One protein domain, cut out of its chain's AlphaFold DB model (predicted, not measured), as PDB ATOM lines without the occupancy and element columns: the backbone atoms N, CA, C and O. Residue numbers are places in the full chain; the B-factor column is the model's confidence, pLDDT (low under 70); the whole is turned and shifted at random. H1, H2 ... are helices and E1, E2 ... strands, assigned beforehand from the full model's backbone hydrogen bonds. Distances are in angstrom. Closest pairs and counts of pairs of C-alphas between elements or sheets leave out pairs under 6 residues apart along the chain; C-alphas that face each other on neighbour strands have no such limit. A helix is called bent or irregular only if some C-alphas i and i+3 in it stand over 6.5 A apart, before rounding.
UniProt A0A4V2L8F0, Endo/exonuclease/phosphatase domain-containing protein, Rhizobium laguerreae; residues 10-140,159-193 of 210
ATOM      1  N   ILE A  10     122.959  16.930   7.875       97.75
ATOM      2  CA  ILE A  10     123.918  17.927   7.398       97.75
ATOM      3  C   ILE A  10     124.560  17.384   6.124       97.75
ATOM      4  O   ILE A  10     125.076  16.267   6.115       97.75
ATOM      5  N   ALA A  11     124.551  18.175   5.054       98.25
ATOM      6  CA  ALA A  11     125.285  17.888   3.827       98.25
ATOM      7  C   ALA A  11     126.571  18.718   3.795       98.25
ATOM      8  O   ALA A  11     126.517  19.940   3.894       98.25
ATOM      9  N   LEU A  12     127.713  18.053   3.639       98.06
ATOM     10  CA  LEU A  12     129.027  18.682   3.550       98.06
ATOM     11  C   LEU A  12     129.615  18.457   2.158       98.06
ATOM     12  O   LEU A  12     129.502  17.362   1.595       98.06
ATOM     13  N   GLN A  13     130.247  19.498   1.629       98.00
ATOM     14  CA  GLN A  13     130.981  19.495   0.370       98.00
ATOM     15  C   GLN A  13     132.442  19.839   0.648       98.00
ATOM     16  O   GLN A  13     132.774  20.366   1.707       98.00
ATOM     17  N   GLU A  14     133.301  19.531  -0.317       97.06
ATOM     18  CA  GLU A  14     134.740  19.792  -0.237       97.06
ATOM     19  C   GLU A  14     135.461  19.136   0.945       97.06
ATOM     20  O   GLU A  14     136.472  19.638   1.429       97.06
ATOM     21  N   VAL A  15     134.975  17.976   1.384       98.19
ATOM     22  CA  VAL A  15     135.634  17.229   2.452       98.19
ATOM     23  C   VAL A  15     136.873  16.543   1.882       98.19
ATOM     24  O   VAL A  15     136.789  15.860   0.859       98.19
ATOM     25  N   ASP A  16     138.008  16.723   2.546       97.75
ATOM     26  CA  ASP A  16     139.318  16.243   2.117       97.75
ATOM     27  C   ASP A  16     139.875  15.147   3.033       97.75
ATOM     28  O   ASP A  16     139.698  15.147   4.253       97.75
ATOM     29  N   VAL A  17     140.607  14.218   2.422       96.69
ATOM     30  CA  VAL A  17     141.453  13.246   3.118       96.69
ATOM     31  C   VAL A  17     142.837  13.263   2.477       96.69
ATOM     32  O   VAL A  17     142.966  12.994   1.281       96.69
ATOM     33  N   GLY A  18     143.869  13.571   3.264       94.56
ATOM     34  CA  GLY A  18     145.272  13.431   2.862       94.56
ATOM     35  C   GLY A  18     145.776  14.476   1.860       94.56
ATOM     36  O   GLY A  18     146.801  14.263   1.206       94.56
ATOM     37  N   TRP A  19     145.081  15.605   1.696       94.56
ATOM     38  CA  TRP A  19     145.542  16.699   0.838       94.56
ATOM     39  C   TRP A  19     146.440  17.672   1.601       94.56
ATOM     40  O   TRP A  19     146.118  18.104   2.699       94.56
ATOM     41  N   SER A  20     147.539  18.108   0.982       93.06
ATOM     42  CA  SER A  20     148.461  19.073   1.603       93.06
ATOM     43  C   SER A  20     147.814  20.429   1.906       93.06
ATOM     44  O   SER A  20     148.237  21.116   2.828       93.06
ATOM     45  N   ARG A  21     146.770  20.818   1.157       93.62
ATOM     46  CA  ARG A  21     146.015  22.061   1.403       93.62
ATOM     47  C   ARG A  21     145.234  22.049   2.723       93.62
ATOM     48  O   ARG A  21     144.821  23.108   3.176       93.62
ATOM     49  N   THR A  22     145.047  20.871   3.313       95.06
ATOM     50  CA  THR A  22     144.422  20.659   4.623       95.06
ATOM     51  C   THR A  22     145.410  20.031   5.605       95.06
ATOM     52  O   THR A  22     145.003  19.235   6.435       95.06
ATOM     53  N   ASP A  23     146.716  20.280   5.443       94.50
ATOM     54  CA  ASP A  23     147.776  19.668   6.264       94.50
ATOM     55  C   ASP A  23     147.675  18.132   6.374       94.50
ATOM     56  O   ASP A  23     147.960  17.523   7.399       94.50
ATOM     57  N   PHE A  24     147.242  17.488   5.284       93.50
ATOM     58  CA  PHE A  24     147.033  16.040   5.191       93.50
ATOM     59  C   PHE A  24     145.967  15.475   6.144       93.50
ATOM     60  O   PHE A  24     145.896  14.257   6.322       93.50
ATOM     61  N   ASP A  25     145.091  16.329   6.678       95.62
ATOM     62  CA  ASP A  25     143.981  15.929   7.537       95.62
ATOM     63  C   ASP A  25     143.131  14.808   6.930       95.62
ATOM     64  O   ASP A  25     142.890  14.741   5.720       95.62
ATOM     65  N   ASN A  26     142.596  13.960   7.808       97.19
ATOM     66  CA  ASN A  26     141.454  13.112   7.498       97.19
ATOM     67  C   ASN A  26     140.194  13.775   8.055       97.19
ATOM     68  O   ASN A  26     139.761  13.492   9.177       97.19
ATOM     69  N   GLN A  27     139.598  14.669   7.264       97.88
ATOM     70  CA  GLN A  27     138.449  15.444   7.722       97.88
ATOM     71  C   GLN A  27     137.231  14.563   8.011       97.88
ATOM     72  O   GLN A  27     136.414  14.925   8.851       97.88
ATOM     73  N   ILE A  28     137.120  13.380   7.401       97.94
ATOM     74  CA  ILE A  28     136.052  12.425   7.724       97.94
ATOM     75  C   ILE A  28     136.180  11.900   9.150       97.94
ATOM     76  O   ILE A  28     135.182  11.860   9.870       97.94
ATOM     77  N   GLU A  29     137.385  11.545   9.589       97.62
ATOM     78  CA  GLU A  29     137.597  11.129  10.977       97.62
ATOM     79  C   GLU A  29     137.381  12.292  11.950       97.62
ATOM     80  O   GLU A  29     136.740  12.109  12.984       97.62
ATOM     81  N   MET A  30     137.791  13.512  11.590       97.31
ATOM     82  CA  MET A  30     137.494  14.709  12.388       97.31
ATOM     83  C   MET A  30     135.982  14.960  12.512       97.31
ATOM     84  O   MET A  30     135.486  15.232  13.605       97.31
ATOM     85  N   ILE A  31     135.226  14.824  11.415       96.44
ATOM     86  CA  ILE A  31     133.762  14.957  11.400       96.44
ATOM     87  C   ILE A  31     133.127  13.884  12.289       96.44
ATOM     88  O   ILE A  31     132.305  14.218  13.140       96.44
ATOM     89  N   LYS A  32     133.527  12.613  12.160       96.81
ATOM     90  CA  LYS A  32     133.020  11.522  13.012       96.81
ATOM     91  C   LYS A  32     133.292  11.775  14.492       96.81
ATOM     92  O   LYS A  32     132.397  11.596  15.312       96.81
ATOM     93  N   GLN A  33     134.497  12.226  14.840       95.81
ATOM     94  CA  GLN A  33     134.842  12.571  16.222       95.81
ATOM     95  C   GLN A  33     133.969  13.709  16.744       95.81
ATOM     96  O   GLN A  33     133.519  13.690  17.890       95.81
ATOM     97  N   ARG A  34     133.702  14.702  15.895       93.81
ATOM     98  CA  ARG A  34     132.947  15.884  16.290       93.81
ATOM     99  C   ARG A  34     131.445  15.650  16.397       93.81
ATOM    100  O   ARG A  34     130.804  16.284  17.236       93.81
ATOM    101  N   PHE A  35     130.914  14.740  15.586       93.31
ATOM    102  CA  PHE A  35     129.522  14.298  15.573       93.31
ATOM    103  C   PHE A  35     129.412  12.839  16.041       93.31
ATOM    104  O   PHE A  35     128.777  12.017  15.392       93.31
ATOM    105  N   SER A  36     130.008  12.514  17.190       91.19
ATOM    106  CA  SER A  36     130.154  11.136  17.694       91.19
ATOM    107  C   SER A  36     128.846  10.362  17.919       91.19
ATOM    108  O   SER A  36     128.868   9.137  17.984       91.19
ATOM    109  N   GLY A  37     127.705  11.051  18.017       91.94
ATOM    110  CA  GLY A  37     126.367  10.444  18.074       91.94
ATOM    111  C   GLY A  37     125.638  10.343  16.728       91.94
ATOM    112  O   GLY A  37     124.450  10.042  16.717       91.94
ATOM    113  N   HIS A  38     126.297  10.661  15.613       96.50
ATOM    114  CA  HIS A  38     125.703  10.677  14.275       96.50
ATOM    115  C   HIS A  38     126.341   9.613  13.382       96.50
ATOM    116  O   HIS A  38     127.498   9.228  13.547       96.50
ATOM    117  N   VAL A  39     125.588   9.175  12.378       97.88
ATOM    118  CA  VAL A  39     126.093   8.343  11.288       97.88
ATOM    119  C   VAL A  39     126.638   9.257  10.194       97.88
ATOM    120  O   VAL A  39     125.980  10.219   9.797       97.88
ATOM    121  N   VAL A  40     127.841   8.955   9.701       98.25
ATOM    122  CA  VAL A  40     128.501   9.718   8.634       98.25
ATOM    123  C   VAL A  40     128.584   8.861   7.375       98.25
ATOM    124  O   VAL A  40     129.247   7.825   7.367       98.25
ATOM    125  N   ALA A  41     127.937   9.305   6.301       98.50
ATOM    126  CA  ALA A  41     128.125   8.776   4.958       98.50
ATOM    127  C   ALA A  41     129.248   9.536   4.246       98.50
ATOM    128  O   ALA A  41     129.289  10.767   4.287       98.50
ATOM    129  N   TRP A  42     130.126   8.802   3.562       98.62
ATOM    130  CA  TRP A  42     131.262   9.348   2.821       98.62
ATOM    131  C   TRP A  42     131.218   8.916   1.355       98.62
ATOM    132  O   TRP A  42     131.050   7.732   1.063       98.62
ATOM    133  N   GLY A  43     131.372   9.874   0.440       98.38
ATOM    134  CA  GLY A  43     131.408   9.653  -1.002       98.38
ATOM    135  C   GLY A  43     132.550  10.435  -1.646       98.38
ATOM    136  O   GLY A  43     132.339  11.588  -2.033       98.38
ATOM    137  N   PRO A  44     133.753   9.845  -1.779       98.00
ATOM    138  CA  PRO A  44     134.852  10.495  -2.477       98.00
ATOM    139  C   PRO A  44     134.548  10.572  -3.979       98.00
ATOM    140  O   PRO A  44     134.287   9.562  -4.632       98.00
ATOM    141  N   ASN A  45     134.582  11.783  -4.534       97.81
ATOM    142  CA  ASN A  45     134.421  12.041  -5.970       97.81
ATOM    143  C   ASN A  45     135.764  11.945  -6.701       97.81
ATOM    144  O   ASN A  45     135.832  11.570  -7.868       97.81
ATOM    145  N   ILE A  46     136.833  12.301  -5.994       97.19
ATOM    146  CA  ILE A  46     138.217  12.095  -6.392       97.19
ATOM    147  C   ILE A  46     138.797  11.098  -5.409       97.19
ATOM    148  O   ILE A  46     138.673  11.282  -4.199       97.19
ATOM    149  N   ASP A  47     139.450  10.074  -5.941       96.12
ATOM    150  CA  ASP A  47     140.201   9.127  -5.143       96.12
ATOM    151  C   ASP A  47     141.461   8.689  -5.901       96.12
ATOM    152  O   ASP A  47     141.401   7.864  -6.818       96.12
ATOM    153  N   ILE A  48     142.605   9.262  -5.532       94.44
ATOM    154  CA  ILE A  48     143.883   9.051  -6.221       94.44
ATOM    155  C   ILE A  48     144.968   8.582  -5.254       94.44
ATOM    156  O   ILE A  48     144.972   8.928  -4.076       94.44
ATOM    157  N   MET A  49     145.927   7.811  -5.760       91.44
ATOM    158  CA  MET A  49     147.113   7.431  -4.992       91.44
ATOM    159  C   MET A  49     148.013   8.653  -4.766       91.44
ATOM    160  O   MET A  49     148.182   9.481  -5.666       91.44
ATOM    161  N   CYS A  50     148.616   8.756  -3.582       84.00
ATOM    162  CA  CYS A  50     149.629   9.770  -3.319       84.00
ATOM    163  C   CYS A  50     150.846   9.580  -4.247       84.00
ATOM    164  O   CYS A  50     151.315   8.464  -4.488       84.00
ATOM    165  N   SER A  51     151.375  10.680  -4.786       72.81
ATOM    166  CA  SER A  51     152.592  10.665  -5.600       72.81
ATOM    167  C   SER A  51     153.779  10.198  -4.750       72.81
ATOM    168  O   SER A  51     154.126  10.877  -3.788       72.81
ATOM    169  N   GLY A  52     154.397   9.066  -5.103       70.19
ATOM    170  CA  GLY A  52     155.539   8.501  -4.364       70.19
ATOM    171  C   GLY A  52     155.425   7.015  -4.007       70.19
ATOM    172  O   GLY A  52     156.354   6.473  -3.423       70.19
ATOM    173  N   GLY A  53     154.326   6.341  -4.372       59.97
ATOM    174  CA  GLY A  53     154.181   4.888  -4.192       59.97
ATOM    175  C   GLY A  53     153.715   4.455  -2.797       59.97
ATOM    176  O   GLY A  53     153.833   3.282  -2.455       59.97
ATOM    177  N   ALA A  54     153.178   5.380  -1.999       72.00
ATOM    178  CA  ALA A  54     152.513   5.043  -0.746       72.00
ATOM    179  C   ALA A  54     151.140   4.394  -1.008       72.00
ATOM    180  O   ALA A  54     150.465   4.709  -1.988       72.00
ATOM    181  N   THR A  55     150.694   3.531  -0.094       77.94
ATOM    182  CA  THR A  55     149.312   3.010  -0.054       77.94
ATOM    183  C   THR A  55     148.290   4.078   0.355       77.94
ATOM    184  O   THR A  55     147.085   3.839   0.298       77.94
ATOM    185  N   GLU A  56     148.765   5.258   0.754       84.44
ATOM    186  CA  GLU A  56     147.950   6.403   1.133       84.44
ATOM    187  C   GLU A  56     147.218   7.000  -0.071       84.44
ATOM    188  O   GLU A  56     147.776   7.207  -1.157       84.44
ATOM    189  N   ARG A  57     145.937   7.303   0.142       91.56
ATOM    190  CA  ARG A  57     145.036   7.844  -0.874       91.56
ATOM    191  C   ARG A  57     144.709   9.295  -0.548       91.56
ATOM    192  O   ARG A  57     144.493   9.633   0.611       91.56
ATOM    193  N   ARG A  58     144.643  10.137  -1.578       94.62
ATOM    194  CA  ARG A  58     144.091  11.490  -1.495       94.62
ATOM    195  C   ARG A  58     142.664  11.458  -2.001       94.62
ATOM    196  O   ARG A  58     142.428  11.104  -3.161       94.62
ATOM    197  N   GLN A  59     141.728  11.824  -1.138       97.12
ATOM    198  CA  GLN A  59     140.307  11.791  -1.452       97.12
ATOM    199  C   GLN A  59     139.676  13.164  -1.277       97.12
ATOM    200  O   GLN A  59     140.055  13.919  -0.388       97.12
ATOM    201  N   HIS A  60     138.729  13.494  -2.144       98.00
ATOM    202  CA  HIS A  60     137.944  14.722  -2.066       98.00
ATOM    203  C   HIS A  60     136.511  14.425  -2.483       98.00
ATOM    204  O   HIS A  60     136.294  13.749  -3.495       98.00
ATOM    205  N   GLY A  61     135.524  14.921  -1.747       98.38
ATOM    206  CA  GLY A  61     134.138  14.594  -2.049       98.38
ATOM    207  C   GLY A  61     133.113  15.191  -1.106       98.38
ATOM    208  O   GLY A  61     133.315  16.250  -0.511       98.38
ATOM    209  N   ASN A  62     131.987  14.491  -1.013       98.69
ATOM    210  CA  ASN A  62     130.826  14.917  -0.247       98.69
ATOM    211  C   ASN A  62     130.627  13.995   0.955       98.69
ATOM    212  O   ASN A  62     130.874  12.791   0.866       98.69
ATOM    213  N   ALA A  63     130.110  14.544   2.049       98.69
ATOM    214  CA  ALA A  63     129.662  13.768   3.198       98.69
ATOM    215  C   ALA A  63     128.220  14.126   3.572       98.69
ATOM    216  O   ALA A  63     127.737  15.225   3.286       98.69
ATOM    217  N   ILE A  64     127.534  13.184   4.213       98.75
ATOM    218  CA  ILE A  64     126.250  13.423   4.880       98.75
ATOM    219  C   ILE A  64     126.404  12.977   6.328       98.75
ATOM    220  O   ILE A  64     126.814  11.849   6.586       98.75
ATOM    221  N   VAL A  65     126.061  13.850   7.268       98.31
ATOM    222  CA  VAL A  65     126.000  13.542   8.700       98.31
ATOM    223  C   VAL A  65     124.534  13.483   9.096       98.31
ATOM    224  O   VAL A  65     123.774  14.385   8.759       98.31
ATOM    225  N   SER A  66     124.118  12.428   9.786       98.12
ATOM    226  CA  SER A  66     122.721  12.220  10.165       98.12
ATOM    227  C   SER A  66     122.619  11.714  11.594       98.12
ATOM    228  O   SER A  66     123.293  10.752  11.959       98.12
ATOM    229  N   ARG A  67     121.740  12.316  12.401       96.94
ATOM    230  CA  ARG A  67     121.405  11.761  13.724       96.94
ATOM    231  C   ARG A  67     120.561  10.492  13.633       96.94
ATOM    232  O   ARG A  67     120.470   9.733  14.589       96.94
ATOM    233  N   TYR A  68     119.927  10.287  12.484       97.88
ATOM    234  CA  TYR A  68     119.112   9.121  12.185       97.88
ATOM    235  C   TYR A  68     119.920   8.054  11.430       97.88
ATOM    236  O   TYR A  68     120.859   8.411  10.706       97.88
ATOM    237  N   PRO A  69     119.541   6.766  11.521       97.44
ATOM    238  CA  PRO A  69     120.207   5.698  10.784       97.44
ATOM    239  C   PRO A  69     120.221   5.944   9.270       97.44
ATOM    240  O   PRO A  69     119.187   6.239   8.664       97.44
ATOM    241  N   ILE A  70     121.393   5.777   8.656       97.81
ATOM    242  CA  ILE A  70     121.548   5.748   7.198       97.81
ATOM    243  C   ILE A  70     121.428   4.288   6.753       97.81
ATOM    244  O   ILE A  70     122.312   3.484   7.030       97.81
ATOM    245  N   LEU A  71     120.327   3.952   6.080       96.12
ATOM    246  CA  LEU A  71     119.994   2.597   5.629       96.12
ATOM    247  C   LEU A  71     120.838   2.147   4.435       96.12
ATOM    248  O   LEU A  71     121.145   0.970   4.288       96.12
ATOM    249  N   SER A  72     121.187   3.075   3.545       96.75
ATOM    250  CA  SER A  72     122.036   2.775   2.394       96.75
ATOM    251  C   SER A  72     122.698   4.027   1.848       96.75
ATOM    252  O   SER A  72     122.112   5.111   1.921       96.75
ATOM    253  N   ILE A  73     123.870   3.856   1.241       97.75
ATOM    254  CA  ILE A  73     124.651   4.932   0.630       97.75
ATOM    255  C   ILE A  73     124.976   4.552  -0.817       97.75
ATOM    256  O   ILE A  73     125.332   3.407  -1.094       97.75
ATOM    257  N   ARG A  74     124.894   5.513  -1.741       97.56
ATOM    258  CA  ARG A  74     125.425   5.383  -3.108       97.56
ATOM    259  C   ARG A  74     126.167   6.656  -3.490       97.56
ATOM    260  O   ARG A  74     125.690   7.745  -3.198       97.56
ATOM    261  N   ASN A  75     127.309   6.528  -4.162       98.38
ATOM    262  CA  ASN A  75     128.045   7.677  -4.684       98.38
ATOM    263  C   ASN A  75     128.051   7.648  -6.212       98.38
ATOM    264  O   ASN A  75     128.391   6.627  -6.812       98.38
ATOM    265  N   PHE A  76     127.685   8.763  -6.838       98.31
ATOM    266  CA  PHE A  76     127.600   8.876  -8.289       98.31
ATOM    267  C   PHE A  76     128.460  10.024  -8.795       98.31
ATOM    268  O   PHE A  76     128.315  11.158  -8.348       98.31
ATOM    269  N   LEU A  77     129.321   9.741  -9.769       98.38
ATOM    270  CA  LEU A  77     130.108  10.772 -10.432       98.38
ATOM    271  C   LEU A  77     129.235  11.536 -11.427       98.38
ATOM    272  O   LEU A  77     128.515  10.943 -12.232       98.38
ATOM    273  N   LEU A  78     129.316  12.861 -11.366       98.31
ATOM    274  CA  LEU A  78     128.610  13.744 -12.280       98.31
ATOM    275  C   LEU A  78     129.346  13.852 -13.623       98.31
ATOM    276  O   LEU A  78     130.581  13.788 -13.655       98.31
ATOM    277  N   PRO A  79     128.615  14.061 -14.734       96.75
ATOM    278  CA  PRO A  79     129.239  14.293 -16.027       96.75
ATOM    279  C   PRO A  79     130.075  15.583 -16.000       96.75
ATOM    280  O   PRO A  79     129.717  16.573 -15.347       96.75
ATOM    281  N   LYS A  80     131.202  15.567 -16.714       93.81
ATOM    282  CA  LYS A  80     132.123  16.699 -16.856       93.81
ATOM    283  C   LYS A  80     132.796  16.704 -18.221       93.81
ATOM    284  O   LYS A  80     132.920  15.656 -18.854       93.81
ATOM    285  N   TYR A  81     133.272  17.872 -18.634       89.62
ATOM    286  CA  TYR A  81     134.210  17.993 -19.742       89.62
ATOM    287  C   TYR A  81     135.654  17.891 -19.231       89.62
ATOM    288  O   TYR A  81     135.939  18.090 -18.053       89.62
ATOM    289  N   GLY A  82     136.586  17.535 -20.112       87.69
ATOM    290  CA  GLY A  82     138.012  17.621 -19.803       87.69
ATOM    291  C   GLY A  82     138.494  19.054 -19.994       87.69
ATOM    292  O   GLY A  82     138.606  19.502 -21.131       87.69
ATOM    293  N   SER A  83     138.768  19.772 -18.906       86.94
ATOM    294  CA  SER A  83     139.452  21.068 -18.973       86.94
ATOM    295  C   SER A  83     140.935  20.872 -19.315       86.94
ATOM    296  O   SER A  83     141.572  19.970 -18.768       86.94
ATOM    297  N   LEU A  84     141.472  21.704 -20.215       87.44
ATOM    298  CA  LEU A  84     142.889  21.688 -20.608       87.44
ATOM    299  C   LEU A  84     143.737  22.677 -19.795       87.44
ATOM    300  O   LEU A  84     144.881  22.371 -19.474       87.44
ATOM    301  N   ASP A  85     143.157  23.823 -19.430       88.31
ATOM    302  CA  ASP A  85     143.913  24.972 -18.910       88.31
ATOM    303  C   ASP A  85     143.675  25.248 -17.415       88.31
ATOM    304  O   ASP A  85     144.442  25.969 -16.779       88.31
ATOM    305  N   TYR A  86     142.624  24.665 -16.832       85.56
ATOM    306  CA  TYR A  86     142.230  24.894 -15.438       85.56
ATOM    307  C   TYR A  86     141.868  23.593 -14.727       85.56
ATOM    308  O   TYR A  86     141.412  22.632 -15.352       85.56
ATOM    309  N   LEU A  87     142.015  23.578 -13.401       88.00
ATOM    310  CA  LEU A  87     141.623  22.442 -12.576       88.00
ATOM    311  C   LEU A  87     140.096  22.269 -12.584       88.00
ATOM    312  O   LEU A  87     139.378  23.020 -11.931       88.00
ATOM    313  N   ASP A  88     139.613  21.232 -13.267       90.62
ATOM    314  CA  ASP A  88     138.223  20.778 -13.170       90.62
ATOM    315  C   ASP A  88     138.138  19.518 -12.306       90.62
ATOM    316  O   ASP A  88     138.412  18.397 -12.754       90.62
ATOM    317  N   GLN A  89     137.787  19.704 -11.039       93.56
ATOM    318  CA  GLN A  89     137.633  18.605 -10.093       93.56
ATOM    319  C   GLN A  89     136.450  17.711 -10.481       93.56
ATOM    320  O   GLN A  89     135.382  18.193 -10.850       93.56
ATOM    321  N   GLN A  90     136.612  16.392 -10.343       96.81
ATOM    322  CA  GLN A  90     135.482  15.476 -10.477       96.81
ATOM    323  C   GLN A  90     134.428  15.809  -9.413       96.81
ATOM    324  O   GLN A  90     134.717  15.834  -8.215       96.81
ATOM    325  N   LYS A  91     133.202  16.064  -9.868       97.75
ATOM    326  CA  LYS A  91     132.038  16.334  -9.022       97.75
ATOM    327  C   LYS A  91     131.182  15.076  -8.867       97.75
ATOM    328  O   LYS A  91     131.314  14.133  -9.650       97.75
ATOM    329  N   GLY A  92     130.299  15.061  -7.877       98.25
ATOM    330  CA  GLY A  92     129.452  13.904  -7.613       98.25
ATOM    331  C   GLY A  92     128.226  14.207  -6.762       98.25
ATOM    332  O   GLY A  92     128.052  15.315  -6.244       98.25
ATOM    333  N   VAL A  93     127.373  13.198  -6.645       98.62
ATOM    334  CA  VAL A  93     126.166  13.174  -5.821       98.62
ATOM    335  C   VAL A  93     126.297  12.001  -4.858       98.62
ATOM    336  O   VAL A  93     126.301  10.842  -5.281       98.62
ATOM    337  N   LEU A  94     126.377  12.314  -3.567       98.88
ATOM    338  CA  LEU A  94     126.279  11.328  -2.502       98.88
ATOM    339  C   LEU A  94     124.807  11.177  -2.126       98.88
ATOM    340  O   LEU A  94     124.179  12.133  -1.680       98.88
ATOM    341  N   GLU A  95     124.269   9.979  -2.306       98.62
ATOM    342  CA  GLU A  95     122.927   9.593  -1.896       98.62
ATOM    343  C   GLU A  95     122.963   8.858  -0.563       98.62
ATOM    344  O   GLU A  95     123.721   7.901  -0.402       98.62
ATOM    345  N   ALA A  96     122.077   9.249   0.347       98.38
ATOM    346  CA  ALA A  96     121.768   8.512   1.559       98.38
ATOM    347  C   ALA A  96     120.259   8.246   1.637       98.38
ATOM    348  O   ALA A  96     119.446   9.158   1.479       98.38
ATOM    349  N   LEU A  97     119.882   6.998   1.912       97.81
ATOM    350  CA  LEU A  97     118.530   6.660   2.351       97.81
ATOM    351  C   LEU A  97     118.513   6.677   3.878       97.81
ATOM    352  O   LEU A  97     119.229   5.896   4.497       97.81
ATOM    353  N   ILE A  98     117.733   7.569   4.482       97.81
ATOM    354  CA  ILE A  98     117.784   7.852   5.921       97.81
ATOM    355  C   ILE A  98     116.440   7.512   6.562       97.81
ATOM    356  O   ILE A  98     115.398   7.977   6.101       97.81
ATOM    357  N   ALA A  99     116.454   6.713   7.630       96.38
ATOM    358  CA  ALA A  99     115.258   6.332   8.377       96.38
ATOM    359  C   ALA A  99     114.878   7.417   9.393       96.38
ATOM    360  O   ALA A  99     115.417   7.451  10.494       96.38
ATOM    361  N   THR A 100     113.952   8.306   9.037       95.69
ATOM    362  CA  THR A 100     113.522   9.406   9.917       95.69
ATOM    363  C   THR A 100     112.243   9.050  10.690       95.69
ATOM    364  O   THR A 100     111.530   8.124  10.291       95.69
ATOM    365  N   PRO A 101     111.868   9.814  11.736       95.38
ATOM    366  CA  PRO A 101     110.565   9.675  12.396       95.38
ATOM    367  C   PRO A 101     109.355   9.877  11.465       95.38
ATOM    368  O   PRO A 101     108.255   9.441  11.787       95.38
ATOM    369  N   LEU A 102     109.551  10.520  10.308       90.94
ATOM    370  CA  LEU A 102     108.530  10.723   9.274       90.94
ATOM    371  C   LEU A 102     108.519   9.602   8.217       90.94
ATOM    372  O   LEU A 102     107.748   9.656   7.262       90.94
ATOM    373  N   GLY A 103     109.382   8.596   8.378       92.88
ATOM    374  CA  GLY A 103     109.631   7.529   7.415       92.88
ATOM    375  C   GLY A 103     110.955   7.694   6.651       92.88
ATOM    376  O   GLY A 103     111.708   8.646   6.885       92.88
ATOM    377  N   PRO A 104     111.285   6.751   5.750       94.00
ATOM    378  CA  PRO A 104     112.504   6.814   4.950       94.00
ATOM    379  C   PRO A 104     112.514   8.014   3.994       94.00
ATOM    380  O   PRO A 104     111.589   8.198   3.202       94.00
ATOM    381  N   VAL A 105     113.594   8.796   4.020       95.50
ATOM    382  CA  VAL A 105     113.821   9.940   3.127       95.50
ATOM    383  C   VAL A 105     115.116   9.735   2.354       95.50
ATOM    384  O   VAL A 105     116.135   9.339   2.915       95.50
ATOM    385  N   ARG A 106     115.084  10.020   1.050       97.19
ATOM    386  CA  ARG A 106     116.277  10.040   0.203       97.19
ATOM    387  C   ARG A 106     116.902  11.432   0.237       97.19
ATOM    388  O   ARG A 106     116.220  12.417  -0.030       97.19
ATOM    389  N   VAL A 107     118.185  11.513   0.561       98.31
ATOM    390  CA  VAL A 107     118.930  12.769   0.686       98.31
ATOM    391  C   VAL A 107     120.133  12.750  -0.244       98.31
ATOM    392  O   VAL A 107     120.856  11.758  -0.306       98.31
ATOM    393  N   TYR A 108     120.352  13.860  -0.941       98.69
ATOM    394  CA  TYR A 108     121.504  14.094  -1.798       98.69
ATOM    395  C   TYR A 108     122.386  15.210  -1.234       98.69
ATOM    396  O   TYR A 108     121.889  16.303  -0.975       98.69
ATOM    397  N   SER A 109     123.688  14.945  -1.100       98.75
ATOM    398  CA  SER A 109     124.728  15.973  -0.964       98.75
ATOM    399  C   SER A 109     125.489  16.071  -2.281       98.75
ATOM    400  O   SER A 109     126.010  15.066  -2.780       98.75
ATOM    401  N   THR A 110     125.539  17.262  -2.870       98.56
ATOM    402  CA  THR A 110     126.232  17.484  -4.140       98.56
ATOM    403  C   THR A 110     127.004  18.796  -4.163       98.56
ATOM    404  O   THR A 110     126.729  19.710  -3.395       98.56
ATOM    405  N   HIS A 111     127.994  18.864  -5.044       98.00
ATOM    406  CA  HIS A 111     128.773  20.061  -5.315       98.00
ATOM    407  C   HIS A 111     128.953  20.141  -6.830       98.00
ATOM    408  O   HIS A 111     129.599  19.264  -7.404       98.00
ATOM    409  N   PHE A 112     128.358  21.129  -7.494       97.25
ATOM    410  CA  PHE A 112     128.409  21.240  -8.953       97.25
ATOM    411  C   PHE A 112     129.651  21.978  -9.448       97.25
ATOM    412  O   PHE A 112     130.443  22.538  -8.690       97.25
ATOM    413  N   CYS A 113     129.858  21.909 -10.757       94.75
ATOM    414  CA  CYS A 113     130.912  22.613 -11.465       94.75
ATOM    415  C   CYS A 113     130.767  24.137 -11.312       94.75
ATOM    416  O   CYS A 113     129.702  24.680 -11.591       94.75
ATOM    417  N   SER A 114     131.855  24.817 -10.943       92.69
ATOM    418  CA  SER A 114     131.930  26.284 -10.857       92.69
ATOM    419  C   SER A 114     132.466  26.960 -12.118       92.69
ATOM    420  O   SER A 114     132.320  28.167 -12.283       92.69
ATOM    421  N   ILE A 115     133.092  26.201 -13.023       91.38
ATOM    422  CA  ILE A 115     133.875  26.768 -14.132       91.38
ATOM    423  C   ILE A 115     133.103  26.876 -15.454       91.38
ATOM    424  O   ILE A 115     133.573  27.526 -16.383       91.38
ATOM    425  N   SER A 116     131.939  26.227 -15.578       92.31
ATOM    426  CA  SER A 116     131.170  26.203 -16.828       92.31
ATOM    427  C   SER A 116     129.662  26.115 -16.571       92.31
ATOM    428  O   SER A 116     129.190  25.081 -16.088       92.31
ATOM    429  N   PRO A 117     128.878  27.147 -16.953       93.12
ATOM    430  CA  PRO A 117     127.415  27.118 -16.874       93.12
ATOM    431  C   PRO A 117     126.781  25.959 -17.656       93.12
ATOM    432  O   PRO A 117     125.805  25.363 -17.214       93.12
ATOM    433  N   THR A 118     127.351  25.593 -18.807       93.94
ATOM    434  CA  THR A 118     126.875  24.446 -19.595       93.94
ATOM    435  C   THR A 118     127.091  23.135 -18.845       93.94
ATOM    436  O   THR A 118     126.220  22.268 -18.833       93.94
ATOM    437  N   GLN A 119     128.244  22.987 -18.186       94.88
ATOM    438  CA  GLN A 119     128.536  21.799 -17.392       94.88
ATOM    439  C   GLN A 119     127.635  21.725 -16.157       94.88
ATOM    440  O   GLN A 119     127.089  20.661 -15.885       94.88
ATOM    441  N   SER A 120     127.408  22.832 -15.444       95.31
ATOM    442  CA  SER A 120     126.489  22.845 -14.300       95.31
ATOM    443  C   SER A 120     125.030  22.600 -14.711       95.31
ATOM    444  O   SER A 120     124.305  21.897 -14.001       95.31
ATOM    445  N   GLN A 121     124.599  23.060 -15.892       95.94
ATOM    446  CA  GLN A 121     123.294  22.698 -16.454       95.94
ATOM    447  C   GLN A 121     123.204  21.193 -16.748       95.94
ATOM    448  O   GLN A 121     122.266  20.544 -16.292       95.94
ATOM    449  N   MET A 122     124.197  20.612 -17.428       96.75
ATOM    450  CA  MET A 122     124.255  19.168 -17.700       96.75
ATOM    451  C   MET A 122     124.218  18.337 -16.403       96.75
ATOM    452  O   MET A 122     123.581  17.286 -16.345       96.75
ATOM    453  N   GLN A 123     124.873  18.811 -15.342       97.88
ATOM    454  CA  GLN A 123     124.836  18.179 -14.019       97.88
ATOM    455  C   GLN A 123     123.455  18.286 -13.359       97.88
ATOM    456  O   GLN A 123     122.994  17.320 -12.750       97.88
ATOM    457  N   SER A 124     122.764  19.413 -13.543       97.38
ATOM    458  CA  SER A 124     121.386  19.619 -13.078       97.38
ATOM    459  C   SER A 124     120.409  18.673 -13.786       97.38
ATOM    460  O   SER A 124     119.606  18.002 -13.140       97.38
ATOM    461  N   GLU A 125     120.523  18.551 -15.111       97.00
ATOM    462  CA  GLU A 125     119.719  17.631 -15.926       97.00
ATOM    463  C   GLU A 125     119.965  16.172 -15.527       97.00
ATOM    464  O   GLU A 125     119.017  15.399 -15.353       97.00
ATOM    465  N   TRP A 126     121.234  15.809 -15.315       98.19
ATOM    466  CA  TRP A 126     121.612  14.484 -14.838       98.19
ATOM    467  C   TRP A 126     120.987  14.183 -13.472       98.19
ATOM    468  O   TRP A 126     120.384  13.122 -13.304       98.19
ATOM    469  N   LEU A 127     121.082  15.112 -12.514       97.94
ATOM    470  CA  LEU A 127     120.541  14.932 -11.165       97.94
ATOM    471  C   LEU A 127     119.021  14.768 -11.191       97.94
ATOM    472  O   LEU A 127     118.494  13.859 -10.548       97.94
ATOM    473  N   LEU A 128     118.315  15.601 -11.957       95.69
ATOM    474  CA  LEU A 128     116.864  15.506 -12.074       95.69
ATOM    475  C   LEU A 128     116.441  14.158 -12.668       95.69
ATOM    476  O   LEU A 128     115.560  13.491 -12.118       95.69
ATOM    477  N   LYS A 129     117.089  13.720 -13.754       96.06
ATOM    478  CA  LYS A 129     116.809  12.416 -14.368       96.06
ATOM    479  C   LYS A 129     117.109  11.273 -13.403       96.06
ATOM    480  O   LYS A 129     116.294  10.366 -13.248       96.06
ATOM    481  N   HIS A 130     118.250  11.339 -12.718       96.88
ATOM    482  CA  HIS A 130     118.634  10.366 -11.705       96.88
ATOM    483  C   HIS A 130     117.576  10.262 -10.600       96.88
ATOM    484  O   HIS A 130     117.174   9.159 -10.226       96.88
ATOM    485  N   HIS A 131     117.082  11.404 -10.116       95.44
ATOM    486  CA  HIS A 131     116.038  11.453  -9.106       95.44
ATOM    487  C   HIS A 131     114.730  10.803  -9.583       95.44
ATOM    488  O   HIS A 131     114.169   9.993  -8.839       95.44
ATOM    489  N   GLN A 132     114.281  11.133 -10.801       94.00
ATOM    490  CA  GLN A 132     113.049  10.620 -11.414       94.00
ATOM    491  C   GLN A 132     113.084   9.105 -11.634       94.00
ATOM    492  O   GLN A 132     112.078   8.428 -11.435       94.00
ATOM    493  N   ASP A 133     114.244   8.565 -12.011       95.38
ATOM    494  CA  ASP A 133     114.413   7.133 -12.264       95.38
ATOM    495  C   ASP A 133     114.559   6.306 -10.984       95.38
ATOM    496  O   ASP A 133     114.377   5.088 -11.014       95.38
ATOM    497  N   ALA A 134     114.936   6.933  -9.868       95.25
ATOM    498  CA  ALA A 134     115.318   6.214  -8.658       95.25
ATOM    499  C   ALA A 134     114.237   5.249  -8.136       95.25
ATOM    500  O   ALA A 134     114.608   4.119  -7.821       95.25
ATOM    501  N   PRO A 135     112.929   5.591  -8.095       92.69
ATOM    502  CA  PRO A 135     111.901   4.640  -7.663       92.69
ATOM    503  C   PRO A 135     111.813   3.402  -8.560       92.69
ATOM    504  O   PRO A 135     111.601   2.305  -8.058       92.69
ATOM    505  N   GLY A 136     112.018   3.567  -9.873       92.75
ATOM    506  CA  GLY A 136     112.040   2.453 -10.824       92.75
ATOM    507  C   GLY A 136     113.311   1.608 -10.729       92.75
ATOM    508  O   GLY A 136     113.257   0.399 -10.929       92.75
ATOM    509  N   ARG A 137     114.449   2.227 -10.389       93.12
ATOM    510  CA  ARG A 137     115.720   1.524 -10.146       93.12
ATOM    511  C   ARG A 137     115.709   0.731  -8.840       93.12
ATOM    512  O   ARG A 137     116.334  -0.319  -8.767       93.12
ATOM    513  N   GLY A 138     115.029   1.250  -7.822       93.12
ATOM    514  CA  GLY A 138     115.009   0.673  -6.485       93.12
ATOM    515  C   GLY A 138     116.236   1.023  -5.619       93.12
ATOM    516  O   GLY A 138     117.142   1.749  -6.066       93.12
ATOM    517  N   PRO A 139     116.227   0.553  -4.354       92.12
ATOM    518  CA  PRO A 139     117.309   0.703  -3.362       92.12
ATOM    519  C   PRO A 139     118.604  -0.032  -3.773       92.12
ATOM    520  O   PRO A 139     118.693  -0.607  -4.854       92.12
ATOM    521  N   VAL A 140     119.634  -0.008  -2.915       92.88
ATOM    522  CA  VAL A 140     120.923  -0.702  -3.150       92.88
ATOM    523  C   VAL A 140     120.790  -2.217  -3.324       92.88
ATOM    524  O   VAL A 140     121.542  -2.808  -4.091       92.88
ATOM    525  N   MET A 159     112.225   2.388  -2.028       93.81
ATOM    526  CA  MET A 159     112.872   3.597  -2.548       93.81
ATOM    527  C   MET A 159     111.884   4.779  -2.587       93.81
ATOM    528  O   MET A 159     110.947   4.746  -3.390       93.81
ATOM    529  N   PRO A 160     112.071   5.839  -1.774       94.19
ATOM    530  CA  PRO A 160     111.154   6.976  -1.747       94.19
ATOM    531  C   PRO A 160     111.091   7.731  -3.080       94.19
ATOM    532  O   PRO A 160     112.112   8.005  -3.723       94.19
ATOM    533  N   VAL A 161     109.876   8.133  -3.464       91.81
ATOM    534  CA  VAL A 161     109.626   8.940  -4.673       91.81
ATOM    535  C   VAL A 161     110.135  10.370  -4.543       91.81
ATOM    536  O   VAL A 161     110.557  10.957  -5.531       91.81
ATOM    537  N   SER A 162     110.136  10.917  -3.330       90.69
ATOM    538  CA  SER A 162     110.650  12.254  -3.027       90.69
ATOM    539  C   SER A 162     112.083  12.183  -2.508       90.69
ATOM    540  O   SER A 162     112.494  11.175  -1.930       90.69
ATOM    541  N   ALA A 163     112.842  13.253  -2.722       95.50
ATOM    542  CA  ALA A 163     114.189  13.401  -2.194       95.50
ATOM    543  C   ALA A 163     114.445  14.850  -1.768       95.50
ATOM    544  O   ALA A 163     113.820  15.769  -2.295       95.50
ATOM    545  N   ILE A 164     115.384  15.035  -0.847       97.31
ATOM    546  CA  ILE A 164     115.937  16.339  -0.477       97.31
ATOM    547  C   ILE A 164     117.291  16.479  -1.170       97.31
ATOM    548  O   ILE A 164     118.132  15.587  -1.061       97.31
ATOM    549  N   VAL A 165     117.510  17.590  -1.869       97.56
ATOM    550  CA  VAL A 165     118.805  17.929  -2.473       97.56
ATOM    551  C   VAL A 165     119.431  19.066  -1.686       97.56
ATOM    552  O   VAL A 165     118.782  20.086  -1.469       97.56
ATOM    553  N   MET A 166     120.683  18.896  -1.273       98.06
ATOM    554  CA  MET A 166     121.463  19.911  -0.576       98.06
ATOM    555  C   MET A 166     122.869  20.012  -1.164       98.06
ATOM    556  O   MET A 166     123.441  19.022  -1.627       98.06
ATOM    557  N   GLY A 167     123.442  21.207  -1.067       96.88
ATOM    558  CA  GLY A 167     124.853  21.462  -1.318       96.88
ATOM    559  C   GLY A 167     125.099  22.688  -2.183       96.88
ATOM    560  O   GLY A 167     124.187  23.477  -2.430       96.88
ATOM    561  N   ASP A 168     126.346  22.846  -2.613       97.44
ATOM    562  CA  ASP A 168     126.788  23.994  -3.396       97.44
ATOM    563  C   ASP A 168     126.618  23.736  -4.897       97.44
ATOM    564  O   ASP A 168     127.340  22.948  -5.515       97.44
ATOM    565  N   LEU A 169     125.637  24.400  -5.502       96.50
ATOM    566  CA  LEU A 169     125.353  24.260  -6.928       96.50
ATOM    567  C   LEU A 169     126.204  25.196  -7.806       96.50
ATOM    568  O   LEU A 169     126.154  25.081  -9.029       96.50
ATOM    569  N   ASN A 170     127.003  26.089  -7.210       95.94
ATOM    570  CA  ASN A 170     127.836  27.078  -7.897       95.94
ATOM    571  C   ASN A 170     127.084  27.964  -8.909       95.94
ATOM    572  O   ASN A 170     127.644  28.423  -9.907       95.94
ATOM    573  N   TYR A 171     125.802  28.224  -8.664       95.00
ATOM    574  CA  TYR A 171     125.026  29.187  -9.434       95.00
ATOM    575  C   TYR A 171     123.933  29.843  -8.591       95.00
ATOM    576  O   TYR A 171     123.476  29.289  -7.592       95.00
ATOM    577  N   LEU A 172     123.516  31.032  -9.027       93.25
ATOM    578  CA  LEU A 172     122.394  31.774  -8.454       93.25
ATOM    579  C   LEU A 172     121.052  31.233  -8.969       93.25
ATOM    580  O   LEU A 172     120.991  30.526  -9.977       93.25
ATOM    581  N   GLU A 173     119.965  31.642  -8.324       89.19
ATOM    582  CA  GLU A 173     118.585  31.309  -8.685       89.19
ATOM    583  C   GLU A 173     118.177  31.800 -10.084       89.19
ATOM    584  O   GLU A 173     117.233  31.288 -10.676       89.19
ATOM    585  N   THR A 174     118.906  32.764 -10.647       88.06
ATOM    586  CA  THR A 174     118.678  33.283 -12.003       88.06
ATOM    587  C   THR A 174     119.332  32.439 -13.100       88.06
ATOM    588  O   THR A 174     119.235  32.778 -14.279       88.06
ATOM    589  N   ALA A 175     120.081  31.392 -12.750       91.12
ATOM    590  CA  ALA A 175     120.765  30.564 -13.732       91.12
ATOM    591  C   ALA A 175     119.803  29.585 -14.415       91.12
ATOM    592  O   ALA A 175     118.973  28.952 -13.768       91.12
ATOM    593  N   ARG A 176     120.003  29.336 -15.715       88.31
ATOM    594  CA  ARG A 176     119.225  28.330 -16.459       88.31
ATOM    595  C   ARG A 176     119.307  26.931 -15.834       88.31
ATOM    596  O   ARG A 176     118.342  26.175 -15.865       88.31
ATOM    597  N   ALA A 177     120.454  26.595 -15.246       92.31
ATOM    598  CA  ALA A 177     120.660  25.344 -14.523       92.31
ATOM    599  C   ALA A 177     119.754  25.212 -13.281       92.31
ATOM    600  O   ALA A 177     119.307  24.111 -12.972       92.31
ATOM    601  N   TYR A 178     119.422  26.323 -12.613       92.25
ATOM    602  CA  TYR A 178     118.488  26.334 -11.488       92.25
ATOM    603  C   TYR A 178     117.062  26.002 -11.953       92.25
ATOM    604  O   TYR A 178     116.424  25.113 -11.388       92.25
ATOM    605  N   GLU A 179     116.600  26.614 -13.049       90.31
ATOM    606  CA  GLU A 179     115.278  26.350 -13.648       90.31
ATOM    607  C   GLU A 179     115.092  24.879 -14.058       90.31
ATOM    608  O   GLU A 179     113.981  24.352 -14.003       90.31
ATOM    609  N   VAL A 180     116.173  24.179 -14.428       91.31
ATOM    610  CA  VAL A 180     116.117  22.728 -14.673       91.31
ATOM    611  C   VAL A 180     115.641  21.985 -13.426       91.31
ATOM    612  O   VAL A 180     114.813  21.086 -13.544       91.31
ATOM    613  N   LEU A 181     116.144  22.345 -12.242       90.44
ATOM    614  CA  LEU A 181     115.835  21.642 -10.995       90.44
ATOM    615  C   LEU A 181     114.477  22.034 -10.413       90.44
ATOM    616  O   LEU A 181     113.763  21.165  -9.912       90.44
ATOM    617  N   VAL A 182     114.126  23.322 -10.456       89.19
ATOM    618  CA  VAL A 182     112.948  23.844  -9.739       89.19
ATOM    619  C   VAL A 182     111.764  24.200 -10.639       89.19
ATOM    620  O   VAL A 182     110.685  24.488 -10.125       89.19
ATOM    621  N   GLY A 183     111.932  24.135 -11.959       87.38
ATOM    622  CA  GLY A 183     110.929  24.558 -12.931       87.38
ATOM    623  C   GLY A 183     111.122  25.996 -13.416       87.38
ATOM    624  O   GLY A 183     111.914  26.760 -12.873       87.38
ATOM    625  N   ASP A 184     110.392  26.343 -14.477       82.88
ATOM    626  CA  ASP A 184     110.484  27.642 -15.156       82.88
ATOM    627  C   ASP A 184     109.895  28.758 -14.285       82.88
ATOM    628  O   ASP A 184     108.802  28.592 -13.735       82.88
ATOM    629  N   TYR A 185     110.580  29.894 -14.158       80.69
ATOM    630  CA  TYR A 185     110.134  30.971 -13.274       80.69
ATOM    631  C   TYR A 185     109.192  31.949 -13.985       80.69
ATOM    632  O   TYR A 185     109.543  32.603 -14.966       80.69
ATOM    633  N   SER A 186     107.992  32.131 -13.432       80.38
ATOM    634  CA  SER A 186     107.077  33.200 -13.818       80.38
ATOM    635  C   SER A 186     107.084  34.322 -12.774       80.38
ATOM    636  O   SER A 186     106.694  34.074 -11.634       80.38
ATOM    637  N   PRO A 187     107.372  35.589 -13.133       81.88
ATOM    638  CA  PRO A 187     107.337  36.702 -12.177       81.88
ATOM    639  C   PRO A 187     105.996  36.881 -11.454       81.88
ATOM    640  O   PRO A 187     105.952  37.399 -10.343       81.88
ATOM    641  N   ARG A 188     104.889  36.466 -12.085       86.50
ATOM    642  CA  ARG A 188     103.544  36.571 -11.508       86.50
ATOM    643  C   ARG A 188     103.136  35.343 -10.692       86.50
ATOM    644  O   ARG A 188     102.302  35.477  -9.802       86.50
ATOM    645  N   TYR A 189     103.668  34.165 -11.017       81.50
ATOM    646  CA  TYR A 189     103.158  32.886 -10.508       81.50
ATOM    647  C   TYR A 189     104.215  32.017  -9.808       81.50
ATOM    648  O   TYR A 189     103.876  30.951  -9.307       81.50
ATOM    649  N   GLY A 190     105.468  32.470  -9.736       81.94
ATOM    650  CA  GLY A 190     106.590  31.700  -9.202       81.94
ATOM    651  C   GLY A 190     107.055  30.591 -10.147       81.94
ATOM    652  O   GLY A 190     106.771  30.621 -11.347       81.94
ATOM    653  N   ASN A 191     107.784  29.614  -9.602       79.44
ATOM    654  CA  ASN A 191     108.265  28.454 -10.357       79.44
ATOM    655  C   ASN A 191     107.102  27.550 -10.784       79.44
ATOM    656  O   ASN A 191     106.284  27.125  -9.965       79.44
ATOM    657  N   LEU A 192     107.048  27.231 -12.072       78.69
ATOM    658  CA  LEU A 192     106.037  26.383 -12.681       78.69
ATOM    659  C   LEU A 192     106.495  24.925 -12.674       78.69
ATOM    660  O   LEU A 192     107.562  24.577 -13.185       78.69
ATOM    661  N   THR A 193     105.654  24.038 -12.149       68.31
ATOM    662  CA  THR A 193     105.933  22.603 -12.120       68.31
ATOM    663  C   THR A 193     105.649  21.954 -13.470       68.31
ATOM    664  O   THR A 193     104.545  22.021 -14.019       68.31
TER     665      THR A 193
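Overview. This is residues 10 to 140 and 159 to 193 of the 210 residues of the protein "Endo/exonuclease/phosphatase domain-containing protein" of Rhizobium laguerreae (UniProt A0A4V2L8F0). Two twisted sheets, E1 E3 E2 and E4 E5 E6 E7, pack face to face as a sandwich, with H1 over the outer side of the first and long H2 over that of the second. H3 packs beside H2, and the small hairpin E8 E9 lies beyond it at one end of the long axis. The 166 printed residues hold three helices and nine strands, in the order E1 H1 E2 E3 E4 E5 E6 H2 E7 H3 E8 E9, a mixed class. The first sheet and E8 E9 are antiparallel; E4 E5 E6 E7 is mixed. The whole is compact, with a radius of gyration of the C-alphas of 17.1 A and spans of 57 by 46 by 27 A.

Arrangement. Begin with E1, residues 10 to 17, H1, residues 27 to 34, and E2, residues 39 to 49: with E3, residues 57 to 66, between the strands, they form a split strand-helix-strand unit, two strands running the same way joined through a helix, with a right-handed crossover. H1 is on this sheet; the closest C-alphas of H1 and E1 are Gln 27 and Asp 16, 5.7 A. Look for N 12 and O 63 at 2.9 A between E1 and E3, and N 41 and O 64 at 2.8 A in the hairpin E2 and E3. Next come E4, residues 70 to 77, E5, residues 92 to 100, and E6, residues 103 to 111, a meander of successive antiparallel neighbours; N 95 and O 74 are 2.8 A apart, N 107 and O 96 2.8 A. E7, residues 163 to 168, is parallel to E6, with N 166 and O 108 at 2.9 A. The two sheets' facing parts are 9.2 A apart centre to centre, with strands at 33 degrees. H2, residues 117 to 137, is on the second sheet, making two layers, a helix on one face of a sheet, at a height over the sheet of 9.3 A. H3, residues 176 to 182, touches H2 at a shallow tilt of 23 degrees, the same way; the closest C-alphas are Ala 177 and Gln 121, 4.2 A. In the hairpin of E8, residues 184 to 186, and E9, residues 190 to 192, N 186 and O 190 are 2.8 A apart. Every O i to N i+4 pair is within hydrogen-bond range in H1, 15 of 17 in H2 and 2 of 3 in H3.

Along the chain. Find C-alpha 10 at (123.918, 17.927, 7.398), where E1 begins; E1 bends by 71 degrees at residue 14. E2, 26.6 A long, bends by 72 degrees at residue 45, and E3, 25.3 A, by 67 degrees at residue 60. E5 measures 24.1 A and E6 26.2 A. H2 runs 28.9 A from C-alpha 117 at (127.415, 27.118, -16.874); it is irregular, with C-alphas 132 and 135 7.2 A apart. E9 ends at C-alpha 192, (106.037, 26.383, -12.681).

Size, cuts and confidence. The C-alphas farthest apart, Gly 53 and Arg 188, are 60.2 A apart. Residues 141 to 158 are not printed; C-alphas 140 and 159 are 9.1 A apart across this cut. Of the links printed whole, E4 to E5, residues 78 to 91, is long. Mean pLDDT of the printed part is 93.4, with residues 53 and 193 under 70.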